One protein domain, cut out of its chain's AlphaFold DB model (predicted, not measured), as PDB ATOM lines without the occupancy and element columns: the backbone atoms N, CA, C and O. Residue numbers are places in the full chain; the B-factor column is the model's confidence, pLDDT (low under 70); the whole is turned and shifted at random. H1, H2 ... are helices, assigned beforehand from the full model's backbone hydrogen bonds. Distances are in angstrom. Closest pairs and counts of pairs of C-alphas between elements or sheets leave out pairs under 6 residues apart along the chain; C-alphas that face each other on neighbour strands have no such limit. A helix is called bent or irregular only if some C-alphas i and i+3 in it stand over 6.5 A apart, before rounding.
ATOM      1  N   GLU A 232      12.078 -35.286 -48.224       85.75
ATOM      2  CA  GLU A 232      12.352 -33.851 -48.300       85.75
ATOM      3  C   GLU A 232      11.165 -33.080 -48.856       85.75
ATOM      4  O   GLU A 232      10.810 -32.013 -48.370       85.75
ATOM      5  N   HIS A 233      10.517 -33.668 -49.855       86.06
ATOM      6  CA  HIS A 233       9.383 -33.067 -50.519       86.06
ATOM      7  C   HIS A 233       8.192 -32.875 -49.579       86.06
ATOM      8  O   HIS A 233       7.565 -31.821 -49.613       86.06
ATOM      9  N   GLN A 234       7.887 -33.853 -48.722       86.44
ATOM     10  CA  GLN A 234       6.770 -33.748 -47.787       86.44
ATOM     11  C   GLN A 234       7.076 -32.746 -46.669       86.44
ATOM     12  O   GLN A 234       6.202 -31.965 -46.295       86.44
ATOM     13  N   PHE A 235       8.334 -32.696 -46.223       91.94
ATOM     14  CA  PHE A 235       8.816 -31.691 -45.281       91.94
ATOM     15  C   PHE A 235       8.713 -30.270 -45.860       91.94
ATOM     16  O   PHE A 235       8.089 -29.405 -45.250       91.94
ATOM     17  N   ILE A 236       9.229 -30.046 -47.077       92.75
ATOM     18  CA  ILE A 236       9.111 -28.768 -47.797       92.75
ATOM     19  C   ILE A 236       7.638 -28.401 -47.978       92.75
ATOM     20  O   ILE A 236       7.246 -27.287 -47.645       92.75
ATOM     21  N   LYS A 237       6.808 -29.327 -48.472       92.56
ATOM     22  CA  LYS A 237       5.389 -29.074 -48.757       92.56
ATOM     23  C   LYS A 237       4.608 -28.670 -47.504       92.56
ATOM     24  O   LYS A 237       3.743 -27.806 -47.601       92.56
ATOM     25  N   ALA A 238       4.916 -29.270 -46.354       92.69
ATOM     26  CA  ALA A 238       4.265 -28.959 -45.086       92.69
ATOM     27  C   ALA A 238       4.755 -27.636 -44.472       92.69
ATOM     28  O   ALA A 238       3.945 -26.838 -44.009       92.69
ATOM     29  N   LEU A 239       6.068 -27.375 -44.482       94.75
ATOM     30  CA  LEU A 239       6.641 -26.194 -43.822       94.75
ATOM     31  C   LEU A 239       6.616 -24.922 -44.666       94.75
ATOM     32  O   LEU A 239       6.540 -23.837 -44.101       94.75
ATOM     33  N   THR A 240       6.628 -25.027 -45.997       96.00
ATOM     34  CA  THR A 240       6.567 -23.863 -46.901       96.00
ATOM     35  C   THR A 240       5.414 -22.906 -46.572       96.00
ATOM     36  O   THR A 240       5.685 -21.730 -46.330       96.00
ATOM     37  N   PRO A 241       4.137 -23.346 -46.517       96.00
ATOM     38  CA  PRO A 241       3.036 -22.433 -46.211       96.00
ATOM     39  C   PRO A 241       3.115 -21.864 -44.790       96.00
ATOM     40  O   PRO A 241       2.682 -20.735 -44.573       96.00
ATOM     41  N   ARG A 242       3.678 -22.611 -43.831       95.31
ATOM     42  CA  ARG A 242       3.856 -22.162 -42.442       95.31
ATOM     43  C   ARG A 242       4.885 -21.041 -42.371       95.31
ATOM     44  O   ARG A 242       4.564 -19.968 -41.879       95.31
ATOM     45  N   LEU A 243       6.058 -21.226 -42.971       96.00
ATOM     46  CA  LEU A 243       7.101 -20.199 -43.024       96.00
ATOM     47  C   LEU A 243       6.650 -18.943 -43.773       96.00
ATOM     48  O   LEU A 243       6.902 -17.844 -43.302       96.00
ATOM     49  N   ILE A 244       5.903 -19.080 -44.870       96.25
ATOM     50  CA  ILE A 244       5.345 -17.922 -45.590       96.25
ATOM     51  C   ILE A 244       4.364 -17.109 -44.721       96.25
ATOM     52  O   ILE A 244       4.268 -15.896 -44.892       96.25
ATOM     53  N   LYS A 245       3.628 -17.748 -43.799       94.94
ATOM     54  CA  LYS A 245       2.790 -17.032 -42.817       94.94
ATOM     55  C   LYS A 245       3.635 -16.311 -41.767       94.94
ATOM     56  O   LYS A 245       3.238 -15.246 -41.312       94.94
ATOM     57  N   VAL A 246       4.772 -16.896 -41.385       93.94
ATOM     58  CA  VAL A 246       5.722 -16.300 -40.437       93.94
ATOM     59  C   VAL A 246       6.382 -15.062 -41.027       93.94
ATOM     60  O   VAL A 246       6.472 -14.045 -40.348       93.94
ATOM     61  N   ASP A 247       6.857 -15.147 -42.263       94.50
ATOM     62  CA  ASP A 247       7.500 -14.044 -42.966       94.50
ATOM     63  C   ASP A 247       7.058 -14.035 -44.443       94.50
ATOM     64  O   ASP A 247       7.442 -14.915 -45.227       94.50
ATOM     65  N   PRO A 248       6.254 -13.038 -44.856       95.94
ATOM     66  CA  PRO A 248       5.830 -12.897 -46.242       95.94
ATOM     67  C   PRO A 248       6.986 -12.750 -47.243       95.94
ATOM     68  O   PRO A 248       6.794 -13.087 -48.416       95.94
ATOM     69  N   GLN A 249       8.179 -12.306 -46.818       94.75
ATOM     70  CA  GLN A 249       9.344 -12.144 -47.699       94.75
ATOM     71  C   GLN A 249       9.772 -13.460 -48.362       94.75
ATOM     72  O   GLN A 249      10.287 -13.447 -49.483       94.75
ATOM     73  N   TYR A 250       9.482 -14.614 -47.749       95.62
ATOM     74  CA  TYR A 250       9.749 -15.925 -48.348       95.62
ATOM     75  C   TYR A 250       9.013 -16.168 -49.673       95.62
ATOM     76  O   TYR A 250       9.440 -17.018 -50.457       95.62
ATOM     77  N   LYS A 251       7.928 -15.430 -49.961       95.19
ATOM     78  CA  LYS A 251       7.269 -15.482 -51.277       95.19
ATOM     79  C   LYS A 251       8.185 -14.969 -52.389       95.19
ATOM     80  O   LYS A 251       8.175 -15.531 -53.484       95.19
ATOM     81  N   MET A 252       8.971 -13.935 -52.090       95.50
ATOM     82  CA  MET A 252       9.875 -13.279 -53.035       95.50
ATOM     83  C   MET A 252      11.268 -13.921 -53.010       95.50
ATOM     84  O   MET A 252      11.872 -14.128 -54.059       95.50
ATOM     85  N   ASN A 253      11.748 -14.335 -51.832       96.06
ATOM     86  CA  ASN A 253      13.070 -14.935 -51.652       96.06
ATOM     87  C   ASN A 253      12.995 -16.461 -51.442       96.06
ATOM     88  O   ASN A 253      13.149 -16.987 -50.333       96.06
ATOM     89  N   LYS A 254      12.777 -17.198 -52.540       93.88
ATOM     90  CA  LYS A 254      12.779 -18.676 -52.541       93.88
ATOM     91  C   LYS A 254      14.097 -19.298 -52.046       93.88
ATOM     92  O   LYS A 254      14.017 -20.312 -51.348       93.88
ATOM     93  N   PRO A 255      15.291 -18.759 -52.375       94.94
ATOM     94  CA  PRO A 255      16.548 -19.274 -51.835       94.94
ATOM     95  C   PRO A 255      16.600 -19.259 -50.302       94.94
ATOM     96  O   PRO A 255      16.923 -20.289 -49.707       94.94
ATOM     97  N   LYS A 256      16.208 -18.143 -49.665       95.06
ATOM     98  CA  LYS A 256      16.136 -18.016 -48.197       95.06
ATOM     99  C   LYS A 256      15.169 -19.045 -47.601       95.06
ATOM    100  O   LYS A 256      15.545 -19.792 -46.703       95.06
ATOM    101  N   LEU A 257      13.979 -19.193 -48.190       95.81
ATOM    102  CA  LEU A 257      12.991 -20.192 -47.764       95.81
ATOM    103  C   LEU A 257      13.554 -21.622 -47.790       95.81
ATOM    104  O   LEU A 257      13.422 -22.368 -46.823       95.81
ATOM    105  N   LEU A 258      14.183 -22.031 -48.895       94.44
ATOM    106  CA  LEU A 258      14.719 -23.390 -49.030       94.44
ATOM    107  C   LEU A 258      15.924 -23.652 -48.117       94.44
ATOM    108  O   LEU A 258      16.139 -24.801 -47.717       94.44
ATOM    109  N   ARG A 259      16.715 -22.620 -47.802       95.06
ATOM    110  CA  ARG A 259      17.794 -22.684 -46.806       95.06
ATOM    111  C   ARG A 259      17.219 -22.934 -45.414       95.06
ATOM    112  O   ARG A 259      17.624 -23.894 -44.761       95.06
ATOM    113  N   ASP A 260      16.227 -22.149 -45.016       95.62
ATOM    114  CA  ASP A 260      15.625 -22.228 -43.684       95.62
ATOM    115  C   ASP A 260      14.837 -23.527 -43.495       95.62
ATOM    116  O   ASP A 260      14.936 -24.171 -42.452       95.62
ATOM    117  N   ILE A 261      14.153 -24.013 -44.537       95.44
ATOM    118  CA  ILE A 261      13.547 -25.351 -44.518       95.44
ATOM    119  C   ILE A 261      14.615 -26.435 -44.318       95.44
ATOM    120  O   ILE A 261      14.389 -27.376 -43.559       95.44
ATOM    121  N   ARG A 262      15.784 -26.336 -44.967       93.38
ATOM    122  CA  ARG A 262      16.875 -27.304 -44.763       93.38
ATOM    123  C   ARG A 262      17.412 -27.272 -43.332       93.38
ATOM    124  O   ARG A 262      17.630 -28.343 -42.771       93.38
ATOM    125  N   ILE A 263      17.551 -26.087 -42.741       93.75
ATOM    126  CA  ILE A 263      17.948 -25.904 -41.337       93.75
ATOM    127  C   ILE A 263      16.916 -26.525 -40.388       93.75
ATOM    128  O   ILE A 263      17.252 -27.296 -39.493       93.75
ATOM    129  N   LEU A 264      15.630 -26.254 -40.601       94.75
ATOM    130  CA  LEU A 264      14.575 -26.851 -39.784       94.75
ATOM    131  C   LEU A 264      14.552 -28.372 -39.946       94.75
ATOM    132  O   LEU A 264      14.317 -29.101 -38.985       94.75
ATOM    133  N   ARG A 265      14.842 -28.881 -41.146       92.88
ATOM    134  CA  ARG A 265      14.919 -30.322 -41.393       92.88
ATOM    135  C   ARG A 265      16.043 -30.975 -40.604       92.88
ATOM    136  O   ARG A 265      15.812 -32.045 -40.043       92.88
ATOM    137  N   THR A 266      17.231 -30.375 -40.558       90.62
ATOM    138  CA  THR A 266      18.336 -30.903 -39.746       90.62
ATOM    139  C   THR A 266      17.986 -30.835 -38.263       90.62
ATOM    140  O   THR A 266      18.125 -31.843 -37.572       90.62
ATOM    141  N   PHE A 267      17.418 -29.719 -37.801       92.69
ATOM    142  CA  PHE A 267      17.020 -29.534 -36.405       92.69
ATOM    143  C   PHE A 267      15.973 -30.561 -35.937       92.69
ATOM    144  O   PHE A 267      16.147 -31.214 -34.912       92.69
ATOM    145  N   TYR A 268      14.914 -30.789 -36.722       91.31
ATOM    146  CA  TYR A 268      13.862 -31.761 -36.394       91.31
ATOM    147  C   TYR A 268      14.163 -33.194 -36.861       91.31
ATOM    148  O   TYR A 268      13.280 -34.057 -36.837       91.31
ATOM    149  N   SER A 269      15.394 -33.484 -37.300       88.75
ATOM    150  CA  SER A 269      15.788 -34.809 -37.811       88.75
ATOM    151  C   SER A 269      14.854 -35.335 -38.918       88.75
ATOM    152  O   SER A 269      14.522 -36.520 -38.975       88.75
ATOM    153  N   GLY A 270      14.365 -34.436 -39.774       85.19
ATOM    154  CA  GLY A 270      13.439 -34.735 -40.864       85.19
ATOM    155  C   GLY A 270      11.979 -34.955 -40.461       85.19
ATOM    156  O   GLY A 270      11.161 -35.204 -41.343       85.19
ATOM    157  N   LYS A 271      11.622 -34.858 -39.174       89.75
ATOM    158  CA  LYS A 271      10.230 -34.966 -38.715       89.75
ATOM    159  C   LYS A 271       9.516 -33.629 -38.858       89.75
ATOM    160  O   LYS A 271      10.033 -32.610 -38.421       89.75
ATOM    161  N   ILE A 272       8.310 -33.633 -39.412       89.00
ATOM    162  CA  ILE A 272       7.493 -32.419 -39.523       89.00
ATOM    163  C   ILE A 272       7.008 -32.033 -38.112       89.00
ATOM    164  O   ILE A 272       6.347 -32.859 -37.475       89.00
ATOM    165  N   PRO A 273       7.325 -30.829 -37.603       89.75
ATOM    166  CA  PRO A 273       6.831 -30.388 -36.303       89.75
ATOM    167  C   PRO A 273       5.295 -30.286 -36.324       89.75
ATOM    168  O   PRO A 273       4.739 -29.834 -37.331       89.75
ATOM    169  N   PRO A 274       4.581 -30.705 -35.261       89.12
ATOM    170  CA  PRO A 274       3.127 -30.560 -35.188       89.12
ATOM    171  C   PRO A 274       2.723 -29.080 -35.274       89.12
ATOM    172  O   PRO A 274       3.502 -28.200 -34.911       89.12
ATOM    173  N   GLU A 275       1.529 -28.790 -35.790       89.88
ATOM    174  CA  GLU A 275       0.993 -27.423 -35.805       89.88
ATOM    175  C   GLU A 275       0.517 -27.059 -34.393       89.88
ATOM    176  O   GLU A 275      -0.461 -27.616 -33.896       89.88
ATOM    177  N   ALA A 276       1.244 -26.163 -33.724       88.06
ATOM    178  CA  ALA A 276       0.865 -25.615 -32.426       88.06
ATOM    179  C   ALA A 276       0.141 -24.270 -32.589       88.06
ATOM    180  O   ALA A 276       0.305 -23.573 -33.589       88.06
ATOM    181  N   THR A 277      -0.607 -23.846 -31.570       78.25
ATOM    182  CA  THR A 277      -1.244 -22.516 -31.537       78.25
ATOM    183  C   THR A 277      -0.240 -21.368 -31.658       78.25
ATOM    184  O   THR A 277      -0.607 -20.309 -32.149       78.25
ATOM    185  N   ASN A 278       1.022 -21.587 -31.267       88.88
ATOM    186  CA  ASN A 278       2.103 -20.603 -31.374       88.88
ATOM    187  C   ASN A 278       3.243 -21.056 -32.309       88.88
ATOM    188  O   ASN A 278       4.431 -20.847 -32.056       88.88
ATOM    189  N   ASP A 279       2.872 -21.750 -33.385       89.62
ATOM    190  CA  ASP A 279       3.809 -22.360 -34.327       89.62
ATOM    191  C   ASP A 279       4.769 -21.354 -34.982       89.62
ATOM    192  O   ASP A 279       5.964 -21.606 -35.132       89.62
ATOM    193  N   SER A 280       4.258 -20.173 -35.327       90.00
ATOM    194  CA  SER A 280       5.032 -19.123 -35.985       90.00
ATOM    195  C   SER A 280       6.220 -18.651 -35.154       90.00
ATOM    196  O   SER A 280       7.320 -18.473 -35.680       90.00
ATOM    197  N   GLU A 281       6.011 -18.474 -33.852       91.69
ATOM    198  CA  GLU A 281       7.050 -18.018 -32.938       91.69
ATOM    199  C   GLU A 281       8.068 -19.131 -32.669       91.69
ATOM    200  O   GLU A 281       9.273 -18.888 -32.695       91.69
ATOM    201  N   GLN A 282       7.611 -20.379 -32.530       93.75
ATOM    202  CA  GLN A 282       8.499 -21.532 -32.355       93.75
ATOM    203  C   GLN A 282       9.437 -21.732 -33.549       93.75
ATOM    204  O   GLN A 282      10.633 -21.972 -33.354       93.75
ATOM    205  N   LEU A 283       8.931 -21.595 -34.780       94.12
ATOM    206  CA  LEU A 283       9.755 -21.681 -35.986       94.12
ATOM    207  C   LEU A 283      10.792 -20.548 -36.038       94.12
ATOM    208  O   LEU A 283      11.961 -20.824 -36.315       94.12
ATOM    209  N   ARG A 284      10.410 -19.305 -35.693       93.62
ATOM    210  CA  ARG A 284      11.356 -18.173 -35.600       93.62
ATOM    211  C   ARG A 284      12.435 -18.406 -34.551       93.62
ATOM    212  O   ARG A 284      13.614 -18.276 -34.861       93.62
ATOM    213  N   ILE A 285      12.051 -18.790 -33.333       94.06
ATOM    214  CA  ILE A 285      12.985 -19.060 -32.232       94.06
ATOM    215  C   ILE A 285      13.961 -20.174 -32.624       94.06
ATOM    216  O   ILE A 285      15.151 -20.089 -32.329       94.06
ATOM    217  N   THR A 286      13.478 -21.216 -33.300       94.44
ATOM    218  CA  THR A 286      14.317 -22.340 -33.734       94.44
ATOM    219  C   THR A 286      15.336 -21.910 -34.788       94.44
ATOM    220  O   THR A 286      16.512 -22.255 -34.672       94.44
ATOM    221  N   LEU A 287      14.916 -21.114 -35.777       94.06
ATOM    222  CA  LEU A 287      15.821 -20.542 -36.778       94.06
ATOM    223  C   LEU A 287      16.860 -19.616 -36.131       94.06
ATOM    224  O   LEU A 287      18.052 -19.787 -36.374       94.06
ATOM    225  N   ALA A 288      16.435 -18.715 -35.240       93.19
ATOM    226  CA  ALA A 288      17.326 -17.799 -34.529       93.19
ATOM    227  C   ALA A 288      18.371 -18.542 -33.678       93.19
ATOM    228  O   ALA A 288      19.560 -18.227 -33.732       93.19
ATOM    229  N   LYS A 289      17.954 -19.587 -32.949       94.12
ATOM    230  CA  LYS A 289      18.869 -20.451 -32.182       94.12
ATOM    231  C   LYS A 289      19.907 -21.120 -33.077       94.12
ATOM    232  O   LYS A 289      21.072 -21.191 -32.702       94.12
ATOM    233  N   TYR A 290      19.503 -21.605 -34.250       90.62
ATOM    234  CA  TYR A 290      20.427 -22.263 -35.170       90.62
ATOM    235  C   TYR A 290      21.467 -21.292 -35.740       90.62
ATOM    236  O   TYR A 290      22.648 -21.628 -35.793       90.62
ATOM    237  N   VAL A 291      21.044 -20.083 -36.125       89.12
ATOM    238  CA  VAL A 291      21.949 -19.028 -36.613       89.12
ATOM    239  C   VAL A 291      22.967 -18.646 -35.535       89.12
ATOM    240  O   VAL A 291      24.159 -18.583 -35.833       89.12
ATOM    241  N   GLY A 292      22.524 -18.501 -34.280       87.75
ATOM    242  CA  GLY A 292      23.406 -18.196 -33.151       87.75
ATOM    243  C   GLY A 292      24.436 -19.290 -32.850       87.75
ATOM    244  O   GLY A 292      25.586 -18.979 -32.560       87.75
ATOM    245  N   VAL A 293      24.061 -20.571 -32.958       87.81
ATOM    246  CA  VAL A 293      24.975 -21.700 -32.685       87.81
ATOM    247  C   VAL A 293      25.980 -21.919 -33.816       87.81
ATOM    248  O   VAL A 293      27.136 -22.235 -33.557       87.81
ATOM    249  N   HIS A 294      25.554 -21.769 -35.070       84.19
ATOM    250  CA  HIS A 294      26.406 -22.066 -36.223       84.19
ATOM    251  C   HIS A 294      27.178 -20.858 -36.755       84.19
ATOM    252  O   HIS A 294      27.885 -21.001 -37.752       84.19
ATOM    253  N   GLY A 295      27.051 -19.691 -36.109       76.81
ATOM    254  CA  GLY A 295      27.804 -18.485 -36.455       76.81
ATOM    255  C   GLY A 295      27.648 -18.095 -37.919       76.81
ATOM    256  O   GLY A 295      28.577 -17.547 -38.511       76.81
TER     257      GLY A 295
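AT A GLANCE: This is residues 232 to 295 of the 534 residues of an uncharacterized protein of Paramuricea clavata (UniProt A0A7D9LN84). Three longer helices, H1, H3 and H4, cross one another at wide angles in a small rounded cluster, their centres making a triangle, and each of the three touches the other two. The beginning of H4 meets the last residues of H1, and from there H4 crosses the later half of H3, while the very short H2 sits at the turn between H1 and H3, and a long link, residues 268 to 278, leads from the end of H3 across to the beginning of H4. The printed part has 64 residues with four named helices, in the order H1, H2, H3, H4, and no named strand; the class is all helix. The whole is compact, with a radius of gyration of the C-alphas of 10.9 A, and its C-alphas span 26 by 25 by 23 A along their three main axes.

HOW THE PARTS SIT: The longest helix is H4, residues 279 to 294. It touches H3, residues 254 to 267, and the closest C-alphas of the two are those of Leu 264 and Leu 287, 7.1 A apart. Their lines are about perpendicular, at 82 degrees. H3 touches H4 with residues 260 to 264 alone, and H4 touches H3 with residues 286 to 290 alone. H4 also touches H1, residues 232 to 246, with residues 280 to 284 alone, and H1 does so with residues 242 to 246 alone. The closest C-alphas here are those of Val 246 and Ser 280, 5.3 A apart, and the lines are only just about perpendicular, at 73 degrees. H1 touches H3 as well, with 8 pairs of C-alphas within 8 A. The closest are those of Ile 236 and Ile 261, 6.5 A apart, and the two helices run opposite ways at a steep tilt of 67 degrees, only just short of about perpendicular. Helix packing is mostly crossed: of these three pairs, 0 are at a shallow tilt. H2, residues 248 to 251, and H1 only just touch, and only at the corner by their link, with 3 pairs of C-alphas within 8 A; the closest are those of Ile 244 and Tyr 250, 5.6 A apart. H1, which touches the three other helices, is the hub. H2 and H3 are close but not clearly touching, the C-alphas of Tyr 250 and Leu 257 being the closest at 5.4 A. H2 and H4 are apart. In H3 and H4 each O i to N i+4 pair is within hydrogen-bond range, in H1 9 of 11 are, and H2 is too short for such a pair.

IN THESE COORDINATES: H4 runs 22.7 A from C-alpha 279 at (3.809, -22.360, -34.327) to C-alpha 294 at (26.406, -22.066, -36.223), almost wholly along x. H3 has 14 residues, Lys 254 to Phe 267, and measures 19.9 A from first to last C-alpha. H1 has 15 residues and measures 20.3 A, beginning with C-alpha 232 at (12.352, -33.851, -48.300). H1 is irregular, but only just: C-alphas 238 and 241 are 6.7 A apart, and its line is a rough one. H2 has four residues, Pro 248 to Lys 251, and measures 5.8 A.

THE WHOLE: The two C-alphas farthest apart are those of Thr 277 and Gly 295, 29.7 A. The first and last printed C-alphas, of Glu 232 and Gly 295, are 24.8 A apart. The printed part has no cut. The links from H1 to H2 and from H2 to H3 are tight, with 1 and 2 residues; the link from H3 to H4, with 11 residues, is long. The mean pLDDT of the printed part of this model is 91.9, and no printed residue is under 70.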